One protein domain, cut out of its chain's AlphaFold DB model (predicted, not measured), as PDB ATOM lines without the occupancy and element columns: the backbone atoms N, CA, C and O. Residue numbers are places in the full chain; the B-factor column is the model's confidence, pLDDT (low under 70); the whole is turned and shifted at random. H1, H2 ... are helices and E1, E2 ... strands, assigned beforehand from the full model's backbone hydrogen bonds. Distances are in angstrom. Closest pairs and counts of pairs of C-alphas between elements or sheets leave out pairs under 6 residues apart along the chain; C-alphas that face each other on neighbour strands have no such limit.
ATOM      1  N   ILE A   2     -85.257 443.322 -25.176       62.00
ATOM      2  CA  ILE A   2     -86.508 442.864 -24.565       62.00
ATOM      3  C   ILE A   2     -87.350 444.112 -24.306       62.00
ATOM      4  O   ILE A   2     -86.887 445.007 -23.607       62.00
ATOM      5  N   ASP A   3     -88.541 444.175 -24.898       59.47
ATOM      6  CA  ASP A   3     -89.532 445.223 -24.651       59.47
ATOM      7  C   ASP A   3     -90.588 444.691 -23.680       59.47
ATOM      8  O   ASP A   3     -91.266 443.705 -23.972       59.47
ATOM      9  N   ILE A   4     -90.682 445.316 -22.508       65.94
ATOM     10  CA  ILE A   4     -91.621 444.931 -21.449       65.94
ATOM     11  C   ILE A   4     -92.925 445.737 -21.496       65.94
ATOM     12  O   ILE A   4     -93.861 445.396 -20.775       65.94
ATOM     13  N   ASN A   5     -93.001 446.769 -22.340       65.06
ATOM     14  CA  ASN A   5     -94.170 447.640 -22.453       65.06
ATOM     15  C   ASN A   5     -95.193 447.142 -23.482       65.06
ATOM     16  O   ASN A   5     -96.322 447.628 -23.513       65.06
ATOM     17  N   GLY A   6     -94.832 446.144 -24.293       64.88
ATOM     18  CA  GLY A   6     -95.688 445.603 -25.349       64.88
ATOM     19  C   GLY A   6     -95.617 446.406 -26.654       64.88
ATOM     20  O   GLY A   6     -94.850 447.348 -26.788       64.88
ATOM     21  N   ILE A   7     -96.395 445.995 -27.663       67.25
ATOM     22  CA  ILE A   7     -96.343 446.583 -29.022       67.25
ATOM     23  C   ILE A   7     -97.013 447.970 -29.082       67.25
ATOM     24  O   ILE A   7     -96.726 448.761 -29.986       67.25
ATOM     25  N   GLU A   8     -97.925 448.269 -28.153       69.62
ATOM     26  CA  GLU A   8     -98.652 449.538 -28.153       69.62
ATOM     27  C   GLU A   8     -97.747 450.714 -27.780       69.62
ATOM     28  O   GLU A   8     -96.896 450.634 -26.903       69.62
ATOM     29  N   LYS A   9     -97.931 451.828 -28.489       70.12
ATOM     30  CA  LYS A   9     -97.147 453.052 -28.321       70.12
ATOM     31  C   LYS A   9     -97.688 453.896 -27.156       70.12
ATOM     32  O   LYS A   9     -98.899 453.908 -26.944       70.12
ATOM     33  N   PRO A  10     -96.829 454.699 -26.503       73.12
ATOM     34  CA  PRO A  10     -95.463 455.022 -26.916       73.12
ATOM     35  C   PRO A  10     -94.416 454.030 -26.384       73.12
ATOM     36  O   PRO A  10     -94.454 453.653 -25.227       73.12
ATOM     37  N   ASN A  11     -93.451 453.676 -27.243       80.00
ATOM     38  CA  ASN A  11     -92.189 453.018 -26.876       80.00
ATOM     39  C   ASN A  11     -91.038 453.984 -27.186       80.00
ATOM     40  O   ASN A  11     -90.267 453.825 -28.139       80.00
ATOM     41  N   ARG A  12     -90.998 455.079 -26.432       83.94
ATOM     42  CA  ARG A  12     -89.993 456.136 -26.494       83.94
ATOM     43  C   ARG A  12     -88.792 455.741 -25.638       83.94
ATOM     44  O   ARG A  12     -88.847 455.755 -24.410       83.94
ATOM     45  N   LEU A  13     -87.681 455.443 -26.307       83.94
ATOM     46  CA  LEU A  13     -86.414 455.093 -25.662       83.94
ATOM     47  C   LEU A  13     -86.009 456.121 -24.593       83.94
ATOM     48  O   LEU A  13     -85.905 457.313 -24.886       83.94
ATOM     49  N   GLY A  14     -85.775 455.648 -23.368       86.12
ATOM     50  CA  GLY A  14     -85.414 456.465 -22.208       86.12
ATOM     51  C   GLY A  14     -86.587 457.170 -21.511       86.12
ATOM     52  O   GLY A  14     -86.387 457.790 -20.475       86.12
ATOM     53  N   TYR A  15     -87.812 457.085 -22.027       87.56
ATOM     54  CA  TYR A  15     -88.990 457.655 -21.365       87.56
ATOM     55  C   TYR A  15     -89.814 456.562 -20.698       87.56
ATOM     56  O   TYR A  15     -89.950 456.525 -19.477       87.56
ATOM     57  N   ASP A  16     -90.327 455.664 -21.525       85.62
ATOM     58  CA  ASP A  16     -91.090 454.487 -21.135       85.62
ATOM     59  C   ASP A  16     -90.357 453.215 -21.583       85.62
ATOM     60  O   ASP A  16     -90.439 452.209 -20.888       85.62
ATOM     61  N   PHE A  17     -89.564 453.254 -22.659       85.38
ATOM     62  CA  PHE A  17     -88.877 452.086 -23.209       85.38
ATOM     63  C   PHE A  17     -87.386 452.025 -22.836       85.38
ATOM     64  O   PHE A  17     -86.617 452.950 -23.112       85.38
ATOM     65  N   PHE A  18     -86.958 450.902 -22.255       87.50
ATOM     66  CA  PHE A  18     -85.591 450.676 -21.780       87.50
ATOM     67  C   PHE A  18     -84.993 449.399 -22.372       87.50
ATOM     68  O   PHE A  18     -85.694 448.421 -22.624       87.50
ATOM     69  N   ALA A  19     -83.682 449.411 -22.595       86.12
ATOM     70  CA  ALA A  19     -82.964 448.364 -23.302       86.12
ATOM     71  C   ALA A  19     -81.946 447.668 -22.393       86.12
ATOM     72  O   ALA A  19     -81.129 448.300 -21.724       86.12
ATOM     73  N   PHE A  20     -81.959 446.338 -22.446       89.62
ATOM     74  CA  PHE A  20     -80.996 445.480 -21.766       89.62
ATOM     75  C   PHE A  20     -80.276 444.591 -22.773       89.62
ATOM     76  O   PHE A  20     -80.876 444.086 -23.732       89.62
ATOM     77  N   GLU A  21     -78.990 444.390 -22.527       89.19
ATOM     78  CA  GLU A  21     -78.159 443.429 -23.230       89.19
ATOM     79  C   GLU A  21     -78.054 442.154 -22.397       89.19
ATOM     80  O   GLU A  21     -77.673 442.196 -21.230       89.19
ATOM     81  N   SER A  22     -78.410 441.018 -22.990       90.38
ATOM     82  CA  SER A  22     -78.221 439.716 -22.356       90.38
ATOM     83  C   SER A  22     -76.819 439.207 -22.665       90.38
ATOM     84  O   SER A  22     -76.513 438.950 -23.829       90.38
ATOM     85  N   GLN A  23     -76.007 438.993 -21.635       91.19
ATOM     86  CA  GLN A  23     -74.712 438.322 -21.738       91.19
ATOM     87  C   GLN A  23     -74.727 437.123 -20.791       91.19
ATOM     88  O   GLN A  23     -74.946 437.287 -19.593       91.19
ATOM     89  N   GLU A  24     -74.561 435.918 -21.342       92.00
ATOM     90  CA  GLU A  24     -74.507 434.666 -20.565       92.00
ATOM     91  C   GLU A  24     -75.688 434.491 -19.584       92.00
ATOM     92  O   GLU A  24     -75.536 434.036 -18.456       92.00
ATOM     93  N   GLY A  25     -76.895 434.891 -20.004       89.56
ATOM     94  CA  GLY A  25     -78.113 434.798 -19.187       89.56
ATOM     95  C   GLY A  25     -78.287 435.913 -18.149       89.56
ATOM     96  O   GLY A  25     -79.310 435.944 -17.467       89.56
ATOM     97  N   THR A  26     -77.345 436.852 -18.051       90.81
ATOM     98  CA  THR A  26     -77.456 438.047 -17.204       90.81
ATOM     99  C   THR A  26     -77.868 439.258 -18.037       90.81
ATOM    100  O   THR A  26     -77.332 439.486 -19.121       90.81
ATOM    101  N   LEU A  27     -78.815 440.050 -17.529       90.00
ATOM    102  CA  LEU A  27     -79.253 441.292 -18.165       90.00
ATOM    103  C   LEU A  27     -78.425 442.474 -17.661       90.00
ATOM    104  O   LEU A  27     -78.450 442.800 -16.476       90.00
ATOM    105  N   TYR A  28     -77.744 443.144 -18.584       90.62
ATOM    106  CA  TYR A  28     -76.984 444.359 -18.326       90.62
ATOM    107  C   TYR A  28     -77.716 445.572 -18.902       90.62
ATOM    108  O   TYR A  28     -78.171 445.525 -20.050       90.62
ATOM    109  N   PRO A  29     -77.839 446.671 -18.145       90.44
ATOM    110  CA  PRO A  29     -78.431 447.894 -18.662       90.44
ATOM    111  C   PRO A  29     -77.573 448.479 -19.780       90.44
ATOM    112  O   PRO A  29     -76.373 448.711 -19.616       90.44
ATOM    113  N   VAL A  30     -78.199 448.746 -20.921       89.00
ATOM    114  CA  VAL A  30     -77.524 449.403 -22.042       89.00
ATOM    115  C   VAL A  30     -77.048 450.799 -21.624       89.00
ATOM    116  O   VAL A  30     -77.751 451.520 -20.912       89.00
ATOM    117  N   GLY A  31     -75.837 451.165 -22.053       86.38
ATOM    118  CA  GLY A  31     -75.100 452.339 -21.569       86.38
ATOM    119  C   GLY A  31     -74.153 452.018 -20.408       86.38
ATOM    120  O   GLY A  31     -73.367 452.868 -20.001       86.38
ATOM    121  N   GLY A  32     -74.207 450.793 -19.873       88.25
ATOM    122  CA  GLY A  32     -73.293 450.316 -18.845       88.25
ATOM    123  C   GLY A  32     -71.921 449.917 -19.402       88.25
ATOM    124  O   GLY A  32     -71.808 449.510 -20.566       88.25
ATOM    125  N   PRO A  33     -70.875 449.937 -18.556       87.38
ATOM    126  CA  PRO A  33     -69.479 449.725 -18.926       87.38
ATOM    127  C   PRO A  33     -69.139 448.271 -19.245       87.38
ATOM    128  O   PRO A  33     -67.959 447.955 -19.279       87.38
ATOM    129  N   THR A  34     -70.111 447.384 -19.457       87.19
ATOM    130  CA  THR A  34     -69.931 446.001 -19.934       87.19
ATOM    131  C   THR A  34     -70.694 445.728 -21.228       87.19
ATOM    132  O   THR A  34     -70.414 444.738 -21.896       87.19
ATOM    133  N   THR A  35     -71.603 446.621 -21.627       87.88
ATOM    134  CA  THR A  35     -72.476 446.437 -22.794       87.88
ATOM    135  C   THR A  35     -71.788 446.821 -24.102       87.88
ATOM    136  O   THR A  35     -70.823 447.588 -24.122       87.88
ATOM    137  N   SER A  36     -72.274 446.295 -25.221       84.75
ATOM    138  CA  SER A  36     -71.811 446.646 -26.570       84.75
ATOM    139  C   SER A  36     -72.130 448.100 -26.958       84.75
ATOM    140  O   SER A  36     -71.458 448.683 -27.805       84.75
ATOM    141  N   TYR A  37     -73.095 448.727 -26.279       76.50
ATOM    142  CA  TYR A  37     -73.559 450.097 -26.510       76.50
ATOM    143  C   TYR A  37     -73.080 451.059 -25.403       76.50
ATOM    144  O   TYR A  37     -73.889 451.716 -24.750       76.50
ATOM    145  N   ARG A  38     -71.761 451.132 -25.173       67.31
ATOM    146  CA  ARG A  38     -71.155 451.992 -24.131       67.31
ATOM    147  C   ARG A  38     -71.158 453.488 -24.462       67.31
ATOM    148  O   ARG A  38     -71.406 454.290 -23.575       67.31
ATOM    149  N   GLU A  39     -70.854 453.864 -25.708       57.25
ATOM    150  CA  GLU A  39     -70.379 455.233 -26.014       57.25
ATOM    151  C   GLU A  39     -71.163 455.973 -27.103       57.25
ATOM    152  O   GLU A  39     -70.924 457.154 -27.345       57.25
ATOM    153  N   ASN A  40     -72.155 455.337 -27.733       58.81
ATOM    154  CA  ASN A  40     -72.965 455.994 -28.761       58.81
ATOM    155  C   ASN A  40     -74.086 456.831 -28.141       58.81
ATOM    156  O   ASN A  40     -75.258 456.573 -28.403       58.81
ATOM    157  N   ASN A  41     -73.685 457.858 -27.388       59.88
ATOM    158  CA  ASN A  41     -74.479 458.923 -26.774       59.88
ATOM    159  C   ASN A  41     -74.813 458.736 -25.293       59.88
ATOM    160  O   ASN A  41     -75.392 457.746 -24.857       59.88
ATOM    161  N   ASP A  42     -74.518 459.785 -24.540       70.88
ATOM    162  CA  ASP A  42     -74.596 459.907 -23.090       70.88
ATOM    163  C   ASP A  42     -76.043 460.135 -22.590       70.88
ATOM    164  O   ASP A  42     -76.326 461.090 -21.863       70.88
ATOM    165  N   CYS A  43     -76.987 459.281 -23.010       79.38
ATOM    166  CA  CYS A  43     -78.433 459.433 -22.803       79.38
ATOM    167  C   CYS A  43     -78.923 460.852 -23.158       79.38
ATOM    168  O   CYS A  43     -79.186 461.685 -22.287       79.38
ATOM    169  N   ASN A  44     -79.044 461.142 -24.453       79.69
ATOM    170  CA  ASN A  44     -79.602 462.410 -24.928       79.69
ATOM    171  C   ASN A  44     -81.078 462.232 -25.330       79.69
ATOM    172  O   ASN A  44     -81.418 461.733 -26.399       79.69
ATOM    173  N   LEU A  45     -81.965 462.682 -24.443       80.31
ATOM    174  CA  LEU A  45     -83.419 462.613 -24.614       80.31
ATOM    175  C   LEU A  45     -83.983 463.659 -25.593       80.31
ATOM    176  O   LEU A  45     -85.184 463.633 -25.874       80.31
ATOM    177  N   SER A  46     -83.140 464.568 -26.095       73.31
ATOM    178  CA  SER A  46     -83.518 465.648 -27.018       73.31
ATOM    179  C   SER A  46     -83.491 465.221 -28.490       73.31
ATOM    180  O   SER A  46     -83.994 465.958 -29.334       73.31
ATOM    181  N   GLU A  47     -82.926 464.049 -28.813       63.69
ATOM    182  CA  GLU A  47     -82.840 463.537 -30.184       63.69
ATOM    183  C   GLU A  47     -83.768 462.333 -30.426       63.69
ATOM    184  O   GLU A  47     -83.790 461.385 -29.634       63.69
ATOM    185  N   PRO A  48     -84.540 462.329 -31.530       55.06
ATOM    186  CA  PRO A  48     -85.454 461.244 -31.841       55.06
ATOM    187  C   PRO A  48     -84.695 460.050 -32.443       55.06
ATOM    188  O   PRO A  48     -84.069 460.163 -33.492       55.06
ATOM    189  N   ASN A  49     -84.840 458.883 -31.809       54.09
ATOM    190  CA  ASN A  49     -84.831 457.531 -32.405       54.09
ATOM    191  C   ASN A  49     -83.674 456.564 -32.093       54.09
ATOM    192  O   ASN A  49     -83.950 455.371 -32.066       54.09
ATOM    193  N   GLN A  50     -82.434 456.975 -31.811       52.34
ATOM    194  CA  GLN A  50     -81.363 455.996 -31.478       52.34
ATOM    195  C   GLN A  50     -80.633 456.263 -30.163       52.34
ATOM    196  O   GLN A  50     -79.955 455.389 -29.629       52.34
ATOM    197  N   VAL A  51     -80.821 457.452 -29.607       65.94
ATOM    198  CA  VAL A  51     -79.955 457.985 -28.559       65.94
ATOM    199  C   VAL A  51     -80.452 457.661 -27.139       65.94
ATOM    200  O   VAL A  51     -79.698 457.711 -26.170       65.94
ATOM    201  N   GLY A  52     -81.715 457.255 -27.003       73.12
ATOM    202  CA  GLY A  52     -82.308 456.928 -25.707       73.12
ATOM    203  C   GLY A  52     -81.951 455.542 -25.156       73.12
ATOM    204  O   GLY A  52     -82.258 455.269 -24.004       73.12
ATOM    205  N   MET A  53     -81.318 454.640 -25.920       82.50
ATOM    206  CA  MET A  53     -81.055 453.267 -25.435       82.50
ATOM    207  C   MET A  53     -80.134 453.242 -24.207       82.50
ATOM    208  O   MET A  53     -80.392 452.514 -23.243       82.50
ATOM    209  N   THR A  54     -79.091 454.074 -24.216       87.31
ATOM    210  CA  THR A  54     -78.115 454.204 -23.120       87.31
ATOM    211  C   THR A  54     -78.699 454.860 -21.870       87.31
ATOM    212  O   THR A  54     -78.094 454.827 -20.800       87.31
ATOM    213  N   CYS A  55     -79.911 455.414 -21.963       89.44
ATOM    214  CA  CYS A  55     -80.615 455.945 -20.809       89.44
ATOM    215  C   CYS A  55     -80.993 454.887 -19.779       89.44
ATOM    216  O   CYS A  55     -81.237 455.249 -18.634       89.44
ATOM    217  N   THR A  56     -80.995 453.602 -20.138       90.50
ATOM    218  CA  THR A  56     -81.264 452.518 -19.185       90.50
ATOM    219  C   THR A  56     -80.255 452.522 -18.040       90.50
ATOM    220  O   THR A  56     -80.647 452.457 -16.876       90.50
ATOM    221  N   GLN A  57     -78.964 452.697 -18.340       91.38
ATOM    222  CA  GLN A  57     -77.940 452.839 -17.306       91.38
ATOM    223  C   GLN A  57     -78.196 454.058 -16.408       91.38
ATOM    224  O   GLN A  57     -78.078 453.939 -15.190       91.38
ATOM    225  N   LYS A  58     -78.595 455.208 -16.978       91.00
ATOM    226  CA  LYS A  58     -78.920 456.409 -16.184       91.00
ATOM    227  C   LYS A  58     -80.174 456.220 -15.337       91.00
ATOM    228  O   LYS A  58     -80.167 456.627 -14.185       91.00
ATOM    229  N   ALA A  59     -81.206 455.563 -15.859       92.12
ATOM    230  CA  ALA A  59     -82.427 455.265 -15.117       92.12
ATOM    231  C   ALA A  59     -82.161 454.401 -13.876       92.12
ATOM    232  O   ALA A  59     -82.826 454.572 -12.859       92.12
ATOM    233  N   ILE A  60     -81.167 453.508 -13.947       91.25
ATOM    234  CA  ILE A  60     -80.745 452.685 -12.808       91.25
ATOM    235  C   ILE A  60     -79.846 453.463 -11.839       91.25
ATOM    236  O   ILE A  60     -79.983 453.294 -10.629       91.25
ATOM    237  N   SER A  61     -78.913 454.288 -12.330       92.00
ATOM    238  CA  SER A  61     -77.905 454.931 -11.470       92.00
ATOM    239  C   SER A  61     -78.282 456.319 -10.936       92.00
ATOM    240  O   SER A  61     -77.648 456.786  -9.993       92.00
ATOM    241  N   ASP A  62     -79.266 457.000 -11.524       92.94
ATOM    242  CA  ASP A  62     -79.735 458.331 -11.116       92.94
ATOM    243  C   ASP A  62     -81.130 458.232 -10.480       92.94
ATOM    244  O   ASP A  62     -82.138 458.061 -11.162       92.94
ATOM    245  N   SER A  63     -81.203 458.381  -9.155       95.31
ATOM    246  CA  SER A  63     -82.463 458.283  -8.402       95.31
ATOM    247  C   SER A  63     -83.491 459.360  -8.766       95.31
ATOM    248  O   SER A  63     -84.686 459.184  -8.519       95.31
ATOM    249  N   ASP A  64     -83.058 460.462  -9.382       95.38
ATOM    250  CA  ASP A  64     -83.928 461.538  -9.852       95.38
ATOM    251  C   ASP A  64     -84.224 461.451 -11.356       95.38
ATOM    252  O   ASP A  64     -84.876 462.351 -11.896       95.38
ATOM    253  N   TYR A  65     -83.794 460.381 -12.036       92.56
ATOM    254  CA  TYR A  65     -83.938 460.216 -13.481       92.56
ATOM    255  C   TYR A  65     -85.363 460.518 -13.955       92.56
ATOM    256  O   TYR A  65     -85.591 461.462 -14.711       92.56
ATOM    257  N   PHE A  66     -86.355 459.805 -13.421       91.25
ATOM    258  CA  PHE A  66     -87.749 459.974 -13.830       91.25
ATOM    259  C   PHE A  66     -88.308 461.365 -13.500       91.25
ATOM    260  O   PHE A  66     -89.092 461.909 -14.275       91.25
ATOM    261  N   LYS A  67     -87.852 462.013 -12.417       93.19
ATOM    262  CA  LYS A  67     -88.244 463.403 -12.106       93.19
ATOM    263  C   LYS A  67     -87.723 464.389 -13.153       93.19
ATOM    264  O   LYS A  67     -88.361 465.415 -13.390       93.19
ATOM    265  N   LYS A  68     -86.561 464.112 -13.751       90.25
ATOM    266  CA  LYS A  68     -85.980 464.912 -14.841       90.25
ATOM    267  C   LYS A  68     -86.711 464.630 -16.152       90.25
ATOM    268  O   LYS A  68     -87.131 465.576 -16.811       90.25
ATOM    269  N   VAL A  69     -86.929 463.354 -16.475       88.75
ATOM    270  CA  VAL A  69     -87.597 462.922 -17.712       88.75
ATOM    271  C   VAL A  69     -89.028 463.443 -17.811       88.75
ATOM    272  O   VAL A  69     -89.396 463.976 -18.854       88.75
TER     273      VAL A  69
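Overview. This is residues 2 to 69 of the 74 residues of an uncharacterized protein of Candidatus Melainabacteria bacterium (UniProt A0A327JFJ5). This is a domain of little regular structure: a small two-strand hairpin, E1 and E2, with short helix H1 near the end of E2, H2 making a corner with H1, and long loops forming most of the rest. The printed part has 68 residues, of which named elements, in the order E1, E2, H1, H2, hold only 20; the class is mixed and the sheet antiparallel. It is compact, with a radius of gyration of the C-alphas of 11.5 A, and rounded, spanning 30 by 26 by 22 A.

Along the chain. E1, residues 20 to 23, begins at C-alpha 20 (-80.996, 445.480, -21.766) and is 9.5 A long. E2, residues 26 to 29, is 10.0 A. H1, residues 55 to 61, is 9.8 A. H2, residues 65 to 69, is 6.2 A and ends at C-alpha 69 (-87.597, 462.922, -17.712).

Arrangement. In the hairpin, N 21 and O 28 are 2.8 A apart, within hydrogen-bond range. The closest C-alphas of E2 and H1, Pro 29 and Gln 57, are 5.2 A apart. H1 and H2 only just touch, only at the corner, with 3 pairs of C-alphas within 8 A, the closest Ala 59 and Tyr 65 at 5.4 A. H2 is apart from E1 and E2. In H1 and H2 every O i to N i+4 pair is within hydrogen-bond range.

Size, cuts and confidence. The C-alphas farthest apart, Glu 24 and Lys 67, are 33.0 A apart. The printed part has no cut. The link E2 to H1, 25 residues, is long. Model pLDDT is under 70 at residues 2 to 8, 38 to 41 and 47 to 51.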